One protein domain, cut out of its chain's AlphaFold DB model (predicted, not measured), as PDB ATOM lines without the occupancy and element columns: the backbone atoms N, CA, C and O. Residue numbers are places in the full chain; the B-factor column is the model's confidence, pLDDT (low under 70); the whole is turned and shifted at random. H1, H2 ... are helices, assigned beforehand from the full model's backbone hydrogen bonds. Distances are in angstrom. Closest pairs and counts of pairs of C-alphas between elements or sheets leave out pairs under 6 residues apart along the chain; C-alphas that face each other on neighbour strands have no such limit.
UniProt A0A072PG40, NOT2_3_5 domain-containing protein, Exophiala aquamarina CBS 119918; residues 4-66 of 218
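This is residues 4 to 66 of the 218 residues of the protein "NOT2_3_5 domain-containing protein" of Exophiala aquamarina CBS 119918 (UniProt A0A072PG40). There is little regular structure here: a small helical hairpin of H1 and H2 makes one end of a stretched-out chain, the short helix H3 follows, and a long looping stretch with no named element, residues 36 to 66, makes the other end. The printed part has 63 residues, with H1, H2 and H3 in that order and no named strand. The class is all helix, though only 22 residues are in named elements. The whole is extended, with a radius of gyration of the C-alphas of 17.7 A, a rod spanning 54 by 23 by 16 A.

H1, residues 9 to 18, and H2, residues 21 to 28, form a helical hairpin. They only just touch, with 3 pairs of C-alphas within 8 A; the closest are those of Gln 16 and Arg 24, 6.4 A apart. They run opposite ways at a shallow tilt of 31 degrees. H3, residues 32 to 35, is apart from both. In H1 and H2 every O i to N i+4 pair is within hydrogen-bond range; H3 is too short for such a pair.

H1 is 14.4 A long from C-alpha 9 at (304.142, 423.833, 280.236), H2 10.5 A. H3 ends at C-alpha 35, (281.427, 405.617, 274.063).

The C-alphas of Arg 4 and Leu 64, the two farthest apart, are separated by 55.2 A. The printed part has no cut, and both links are tight. Residues 39 to 44 stand free. Residues 55 to 66 have pLDDT under 70.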
ATOM      1  N   ARG A   4     313.909 419.957 283.846       86.62
ATOM      2  CA  ARG A   4     312.841 420.707 284.518       86.62
ATOM      3  C   ARG A   4     311.812 421.291 283.543       86.62
ATOM      4  O   ARG A   4     310.637 421.382 283.880       86.62
ATOM      5  N   GLU A   5     312.231 421.681 282.340       87.44
ATOM      6  CA  GLU A   5     311.329 422.204 281.305       87.44
ATOM      7  C   GLU A   5     310.474 421.108 280.658       87.44
ATOM      8  O   GLU A   5     309.361 421.404 280.221       87.44
ATOM      9  N   LYS A   6     310.955 419.856 280.650       85.75
ATOM     10  CA  LYS A   6     310.230 418.683 280.131       85.75
ATOM     11  C   LYS A   6     308.931 418.404 280.894       85.75
ATOM     12  O   LYS A   6     307.940 418.026 280.285       85.75
ATOM     13  N   PHE A   7     308.924 418.619 282.208       87.88
ATOM     14  CA  PHE A   7     307.744 418.409 283.058       87.88
ATOM     15  C   PHE A   7     306.927 419.692 283.291       87.88
ATOM     16  O   PHE A   7     306.007 419.706 284.105       87.88
ATOM     17  N   GLY A   8     307.272 420.787 282.605       89.06
ATOM     18  CA  GLY A   8     306.542 422.053 282.651       89.06
ATOM     19  C   GLY A   8     305.660 422.277 281.420       89.06
ATOM     20  O   GLY A   8     305.603 421.460 280.505       89.06
ATOM     21  N   MET A   9     305.026 423.449 281.350       89.06
ATOM     22  CA  MET A   9     304.142 423.833 280.236       89.06
ATOM     23  C   MET A   9     304.824 423.749 278.858       89.06
ATOM     24  O   MET A   9     304.209 423.350 277.874       89.06
ATOM     25  N   LYS A  10     306.119 424.091 278.785       89.31
ATOM     26  CA  LYS A  10     306.902 423.992 277.543       89.31
ATOM     27  C   LYS A  10     307.039 422.546 277.060       89.31
ATOM     28  O   LYS A  10     306.949 422.307 275.862       89.31
ATOM     29  N   GLY A  11     307.246 421.606 277.982       89.44
ATOM     30  CA  GLY A  11     307.277 420.180 277.676       89.44
ATOM     31  C   GLY A  11     305.915 419.657 277.232       89.44
ATOM     32  O   GLY A  11     305.849 418.946 276.240       89.44
ATOM     33  N   TYR A  12     304.826 420.089 277.879       87.00
ATOM     34  CA  TYR A  12     303.459 419.726 277.485       87.00
ATOM     35  C   TYR A  12     303.125 420.148 276.043       87.00
ATOM     36  O   TYR A  12     302.625 419.339 275.267       87.00
ATOM     37  N   ILE A  13     303.434 421.395 275.668       88.25
ATOM     38  CA  ILE A  13     303.168 421.912 274.312       88.25
ATOM     39  C   ILE A  13     304.030 421.186 273.278       88.25
ATOM     40  O   ILE A  13     303.518 420.754 272.249       88.25
ATOM     41  N   ALA A  14     305.321 421.005 273.572       87.19
ATOM     42  CA  ALA A  14     306.219 420.280 272.682       87.19
ATOM     43  C   ALA A  14     305.744 418.839 272.452       87.19
ATOM     44  O   ALA A  14     305.703 418.388 271.312       87.19
ATOM     45  N   GLU A  15     305.321 418.152 273.517       85.44
ATOM     46  CA  GLU A  15     304.777 416.800 273.432       85.44
ATOM     47  C   GLU A  15     303.461 416.777 272.649       85.44
ATOM     48  O   GLU A  15     303.256 415.879 271.845       85.44
ATOM     49  N   GLN A  16     302.586 417.774 272.805       85.00
ATOM     50  CA  GLN A  16     301.332 417.862 272.051       85.00
ATOM     51  C   GLN A  16     301.564 417.963 270.533       85.00
ATOM     52  O   GLN A  16     300.825 417.346 269.757       85.00
ATOM     53  N   ASP A  17     302.582 418.714 270.111       83.31
ATOM     54  CA  ASP A  17     302.905 418.904 268.696       83.31
ATOM     55  C   ASP A  17     303.529 417.640 268.081       83.31
ATOM     56  O   ASP A  17     303.175 417.255 266.960       83.31
ATOM     57  N   THR A  18     304.382 416.933 268.831       85.69
ATOM     58  CA  THR A  18     305.032 415.686 268.388       85.69
ATOM     59  C   THR A  18     304.264 414.408 268.731       85.69
ATOM     60  O   THR A  18     304.689 413.322 268.336       85.69
ATOM     61  N   ALA A  19     303.138 414.502 269.441       84.69
ATOM     62  CA  ALA A  19     302.430 413.336 269.956       84.69
ATOM     63  C   ALA A  19     301.885 412.440 268.841       84.69
ATOM     64  O   ALA A  19     301.249 412.892 267.879       84.69
ATOM     65  N   THR A  20     302.047 411.135 269.062       88.81
ATOM     66  CA  THR A  20     301.349 410.076 268.329       88.81
ATOM     67  C   THR A  20     299.830 410.204 268.509       88.81
ATOM     68  O   THR A  20     299.377 410.830 269.469       88.81
ATOM     69  N   PRO A  21     299.003 409.591 267.640       84.56
ATOM     70  CA  PRO A  21     297.546 409.643 267.781       84.56
ATOM     71  C   PRO A  21     297.050 409.232 269.176       84.56
ATOM     72  O   PRO A  21     296.229 409.931 269.756       84.56
ATOM     73  N   ALA A  22     297.619 408.172 269.764       85.12
ATOM     74  CA  ALA A  22     297.295 407.743 271.126       85.12
ATOM     75  C   ALA A  22     297.738 408.761 272.197       85.12
ATOM     76  O   ALA A  22     296.996 409.022 273.142       85.12
ATOM     77  N   GLY A  23     298.913 409.380 272.034       87.31
ATOM     78  CA  GLY A  23     299.385 410.444 272.925       87.31
ATOM     79  C   GLY A  23     298.493 411.686 272.870       87.31
ATOM     80  O   GLY A  23     298.168 412.264 273.903       87.31
ATOM     81  N   ARG A  24     298.003 412.054 271.680       85.31
ATOM     82  CA  ARG A  24     297.035 413.152 271.511       85.31
ATOM     83  C   ARG A  24     295.726 412.853 272.233       85.31
ATOM     84  O   ARG A  24     295.192 413.749 272.880       85.31
ATOM     85  N   THR A  25     295.252 411.611 272.167       87.19
ATOM     86  CA  THR A  25     294.065 411.147 272.895       87.19
ATOM     87  C   THR A  25     294.259 411.192 274.409       87.19
ATOM     88  O   THR A  25     293.360 411.625 275.121       87.19
ATOM     89  N   LEU A  26     295.434 410.812 274.919       87.12
ATOM     90  CA  LEU A  26     295.742 410.903 276.349       87.12
ATOM     91  C   LEU A  26     295.777 412.359 276.842       87.12
ATOM     92  O   LEU A  26     295.302 412.653 277.933       87.12
ATOM     93  N   MET A  27     296.331 413.262 276.030       85.88
ATOM     94  CA  MET A  27     296.536 414.668 276.396       85.88
ATOM     95  C   MET A  27     295.263 415.512 276.250       85.88
ATOM     96  O   MET A  27     294.992 416.361 277.094       85.88
ATOM     97  N   ARG A  28     294.468 415.297 275.190       86.19
ATOM     98  CA  ARG A  28     293.202 416.022 274.955       86.19
ATOM     99  C   ARG A  28     291.981 415.346 275.574       86.19
ATOM    100  O   ARG A  28     290.965 416.008 275.756       86.19
ATOM    101  N   GLY A  29     292.081 414.058 275.884       86.50
ATOM    102  CA  GLY A  29     290.959 413.234 276.308       86.50
ATOM    103  C   GLY A  29     290.121 412.704 275.142       86.50
ATOM    104  O   GLY A  29     290.322 413.043 273.974       86.50
ATOM    105  N   VAL A  30     289.165 411.849 275.500       85.12
ATOM    106  CA  VAL A  30     288.099 411.342 274.628       85.12
ATOM    107  C   VAL A  30     286.782 411.873 275.164       85.12
ATOM    108  O   VAL A  30     286.573 411.895 276.377       85.12
ATOM    109  N   ASP A  31     285.890 412.279 274.267       84.38
ATOM    110  CA  ASP A  31     284.514 412.568 274.648       84.38
ATOM    111  C   ASP A  31     283.813 411.266 275.056       84.38
ATOM    112  O   ASP A  31     283.559 410.384 274.241       84.38
ATOM    113  N   LEU A  32     283.503 411.132 276.343       78.31
ATOM    114  CA  LEU A  32     282.881 409.922 276.876       78.31
ATOM    115  C   LEU A  32     281.451 409.718 276.353       78.31
ATOM    116  O   LEU A  32     280.965 408.588 276.363       78.31
ATOM    117  N   SER A  33     280.789 410.767 275.851       78.81
ATOM    118  CA  SER A  33     279.457 410.643 275.251       78.81
ATOM    119  C   SER A  33     279.470 409.806 273.967       78.81
ATOM    120  O   SER A  33     278.465 409.180 273.629       78.81
ATOM    121  N   THR A  34     280.623 409.694 273.298       77.94
ATOM    122  CA  THR A  34     280.778 408.873 272.090       77.94
ATOM    123  C   THR A  34     281.006 407.395 272.395       77.94
ATOM    124  O   THR A  34     281.029 406.590 271.471       77.94
ATOM    125  N   LEU A  35     281.184 407.010 273.664       75.62
ATOM    126  CA  LEU A  35     281.427 405.617 274.063       75.62
ATOM    127  C   LEU A  35     280.137 404.792 274.186       75.62
ATOM    128  O   LEU A  35     280.193 403.612 274.516       75.62
ATOM    129  N   GLY A  36     278.969 405.395 273.939       72.94
ATOM    130  CA  GLY A  36     277.681 404.697 274.007       72.94
ATOM    131  C   GLY A  36     277.226 404.352 275.430       72.94
ATOM    132  O   GLY A  36     276.265 403.607 275.596       72.94
ATOM    133  N   ILE A  37     277.886 404.900 276.455       75.81
ATOM    134  CA  ILE A  37     277.515 404.730 277.862       75.81
ATOM    135  C   ILE A  37     276.801 405.998 278.331       75.81
ATOM    136  O   ILE A  37     277.334 407.104 278.230       75.81
ATOM    137  N   ASN A  38     275.591 405.848 278.875       78.19
ATOM    138  CA  ASN A  38     274.831 406.980 279.395       78.19
ATOM    139  C   ASN A  38     275.377 407.443 280.757       78.19
ATOM    140  O   ASN A  38     274.891 407.029 281.806       78.19
ATOM    141  N   MET A  39     276.347 408.357 280.739       79.38
ATOM    142  CA  MET A  39     276.942 408.947 281.948       79.38
ATOM    143  C   MET A  39     275.959 409.783 282.787       79.38
ATOM    144  O   MET A  39     276.269 410.116 283.927       79.38
ATOM    145  N   ASN A  40     274.778 410.110 282.248       84.00
ATOM    146  CA  ASN A  40     273.727 410.852 282.950       84.00
ATOM    147  C   ASN A  40     272.682 409.934 283.613       84.00
ATOM    148  O   ASN A  40     271.699 410.431 284.166       84.00
ATOM    149  N   SER A  41     272.843 408.609 283.528       83.12
ATOM    150  CA  SER A  41     271.926 407.657 284.161       83.12
ATOM    151  C   SER A  41     271.947 407.799 285.683       83.12
ATOM    152  O   SER A  41     273.013 407.865 286.292       83.12
ATOM    153  N   GLN A  42     270.767 407.796 286.307       86.44
ATOM    154  CA  GLN A  42     270.633 407.698 287.767       86.44
ATOM    155  C   GLN A  42     270.706 406.246 288.266       86.44
ATOM    156  O   GLN A  42     270.832 406.010 289.466       86.44
ATOM    157  N   GLU A  43     270.637 405.274 287.354       82.62
ATOM    158  CA  GLU A  43     270.718 403.844 287.651       82.62
ATOM    159  C   GLU A  43     272.139 403.297 287.428       82.62
ATOM    160  O   GLU A  43     272.876 403.832 286.588       82.62
ATOM    161  N   PRO A  44     272.535 402.216 288.131       82.44
ATOM    162  CA  PRO A  44     273.828 401.568 287.932       82.44
ATOM    163  C   PRO A  44     274.059 401.183 286.467       82.44
ATOM    164  O   PRO A  44     273.199 400.590 285.826       82.44
ATOM    165  N   LEU A  45     275.253 401.476 285.948       78.38
ATOM    166  CA  LEU A  45     275.594 401.230 284.540       78.38
ATOM    167  C   LEU A  45     276.019 399.783 284.262       78.38
ATOM    168  O   LEU A  45     275.892 399.311 283.136       78.38
ATOM    169  N   LEU A  46     276.518 399.078 285.283       78.50
ATOM    170  CA  LEU A  46     277.080 397.731 285.147       78.50
ATOM    171  C   LEU A  46     276.089 396.692 284.583       78.50
ATOM    172  O   LEU A  46     276.495 395.944 283.700       78.50
ATOM    173  N   PRO A  47     274.805 396.647 284.999       74.69
ATOM    174  CA  PRO A  47     273.841 395.688 284.454       74.69
ATOM    175  C   PRO A  47     273.601 395.835 282.947       74.69
ATOM    176  O   PRO A  47     273.287 394.861 282.276       74.69
ATOM    177  N   MET A  48     273.759 397.045 282.407       70.62
ATOM    178  CA  MET A  48     273.597 397.310 280.977       70.62
ATOM    179  C   MET A  48     274.931 397.387 280.230       70.62
ATOM    180  O   MET A  48     274.927 397.686 279.040       70.62
ATOM    181  N   TYR A  49     276.062 397.161 280.905       75.69
ATOM    182  CA  TYR A  49     277.389 397.355 280.333       75.69
ATOM    183  C   TYR A  49     277.710 396.242 279.323       75.69
ATOM    184  O   TYR A  49     277.939 395.106 279.733       75.69
ATOM    185  N   PRO A  50     277.780 396.542 278.014       72.06
ATOM    186  CA  PRO A  50     277.959 395.527 276.974       72.06
ATOM    187  C   PRO A  50     279.386 394.949 276.920       72.06
ATOM    188  O   PRO A  50     279.637 393.982 276.205       72.06
ATOM    189  N   GLY A  51     280.325 395.522 277.682       75.88
ATOM    190  CA  GLY A  51     281.719 395.095 277.759       75.88
ATOM    191  C   GLY A  51     282.703 396.111 277.160       75.88
ATOM    192  O   GLY A  51     282.303 397.035 276.454       75.88
ATOM    193  N   PRO A  52     284.013 395.949 277.425       76.56
ATOM    194  CA  PRO A  52     285.041 396.935 277.063       76.56
ATOM    195  C   PRO A  52     285.366 397.010 275.565       76.56
ATOM    196  O   PRO A  52     286.019 397.957 275.137       76.56
ATOM    197  N   TRP A  53     284.928 396.029 274.774       75.69
ATOM    198  CA  TRP A  53     285.109 395.992 273.316       75.69
ATOM    199  C   TRP A  53     283.784 396.066 272.557       75.69
ATOM    200  O   TRP A  53     283.724 395.713 271.382       75.69
ATOM    201  N   ALA A  54     282.708 396.461 273.236       70.56
ATOM    202  CA  ALA A  54     281.434 396.663 272.579       70.56
ATOM    203  C   ALA A  54     281.507 397.881 271.653       70.56
ATOM    204  O   ALA A  54     282.082 398.912 272.007       70.56
ATOM    205  N   GLU A  55     280.911 397.757 270.471       69.25
ATOM    206  CA  GLU A  55     280.808 398.873 269.535       69.25
ATOM    207  C   GLU A  55     280.012 400.037 270.158       69.25
ATOM    208  O   GLU A  55     279.086 399.801 270.945       69.25
ATOM    209  N   PRO A  56     280.319 401.298 269.806       63.03
ATOM    210  CA  PRO A  56     279.549 402.449 270.264       63.03
ATOM    211  C   PRO A  56     278.058 402.295 269.923       63.03
ATOM    212  O   PRO A  56     277.683 402.209 268.755       63.03
ATOM    213  N   GLY A  57     277.201 402.253 270.948       62.00
ATOM    214  CA  GLY A  57     275.756 402.047 270.779       62.00
ATOM    215  C   GLY A  57     275.322 400.581 270.664       62.00
ATOM    216  O   GLY A  57     274.166 400.319 270.326       62.00
ATOM    217  N   ALA A  58     276.211 399.626 270.957       64.06
ATOM    218  CA  ALA A  58     275.832 398.231 271.134       64.06
ATOM    219  C   ALA A  58     274.693 398.112 272.156       64.06
ATOM    220  O   ALA A  58     274.687 398.772 273.199       64.06
ATOM    221  N   GLN A  59     273.713 397.268 271.835       62.22
ATOM    222  CA  GLN A  59     272.604 396.988 272.737       62.22
ATOM    223  C   GLN A  59     273.133 396.417 274.055       62.22
ATOM    224  O   GLN A  59     274.114 395.669 274.064       62.22
ATOM    225  N   ALA A  60     272.468 396.782 275.154       61.16
ATOM    226  CA  ALA A  60     272.747 396.229 276.472       61.16
ATOM    227  C   ALA A  60     272.783 394.694 276.414       61.16
ATOM    228  O   ALA A  60     272.097 394.080 275.588       61.16
ATOM    229  N   LEU A  61     273.585 394.096 277.301       58.09
ATOM    230  CA  LEU A  61     273.661 392.645 277.455       58.09
ATOM    231  C   LEU A  61     272.253 392.042 277.497       58.09
ATOM    232  O   LEU A  61     271.326 392.628 278.070       58.09
ATOM    233  N   ARG A  62     272.069 390.883 276.853       59.78
ATOM    234  CA  ARG A  62     270.753 390.239 276.854       59.78
ATOM    235  C   ARG A  62     270.391 389.948 278.313       59.78
ATOM    236  O   ARG A  62     271.281 389.633 279.096       59.78
ATOM    237  N   PRO A  63     269.104 389.964 278.699       55.72
ATOM    238  CA  PRO A  63     268.703 389.587 280.057       55.72
ATOM    239  C   PRO A  63     269.271 388.230 280.511       55.72
ATOM    240  O   PRO A  63     269.490 388.019 281.695       55.72
ATOM    241  N   LEU A  64     269.549 387.333 279.556       55.84
ATOM    242  CA  LEU A  64     270.166 386.025 279.785       55.84
ATOM    243  C   LEU A  64     271.634 386.091 280.251       55.84
ATOM    244  O   LEU A  64     272.126 385.129 280.822       55.84
ATOM    245  N   ASP A  65     272.315 387.210 280.015       58.75
ATOM    246  CA  ASP A  65     273.713 387.443 280.387       58.75
ATOM    247  C   ASP A  65     273.831 388.058 281.801       58.75
ATOM    248  O   ASP A  65     274.934 388.286 282.297       58.75
ATOM    249  N   THR A  66     272.702 388.362 282.460       65.94
ATOM    250  CA  THR A  66     272.687 388.858 283.842       65.94
ATOM    251  C   THR A  66     272.584 387.686 284.814       65.94
ATOM    252  O   THR A  66     271.585 386.969 284.841       65.94
TER     253      THR A  66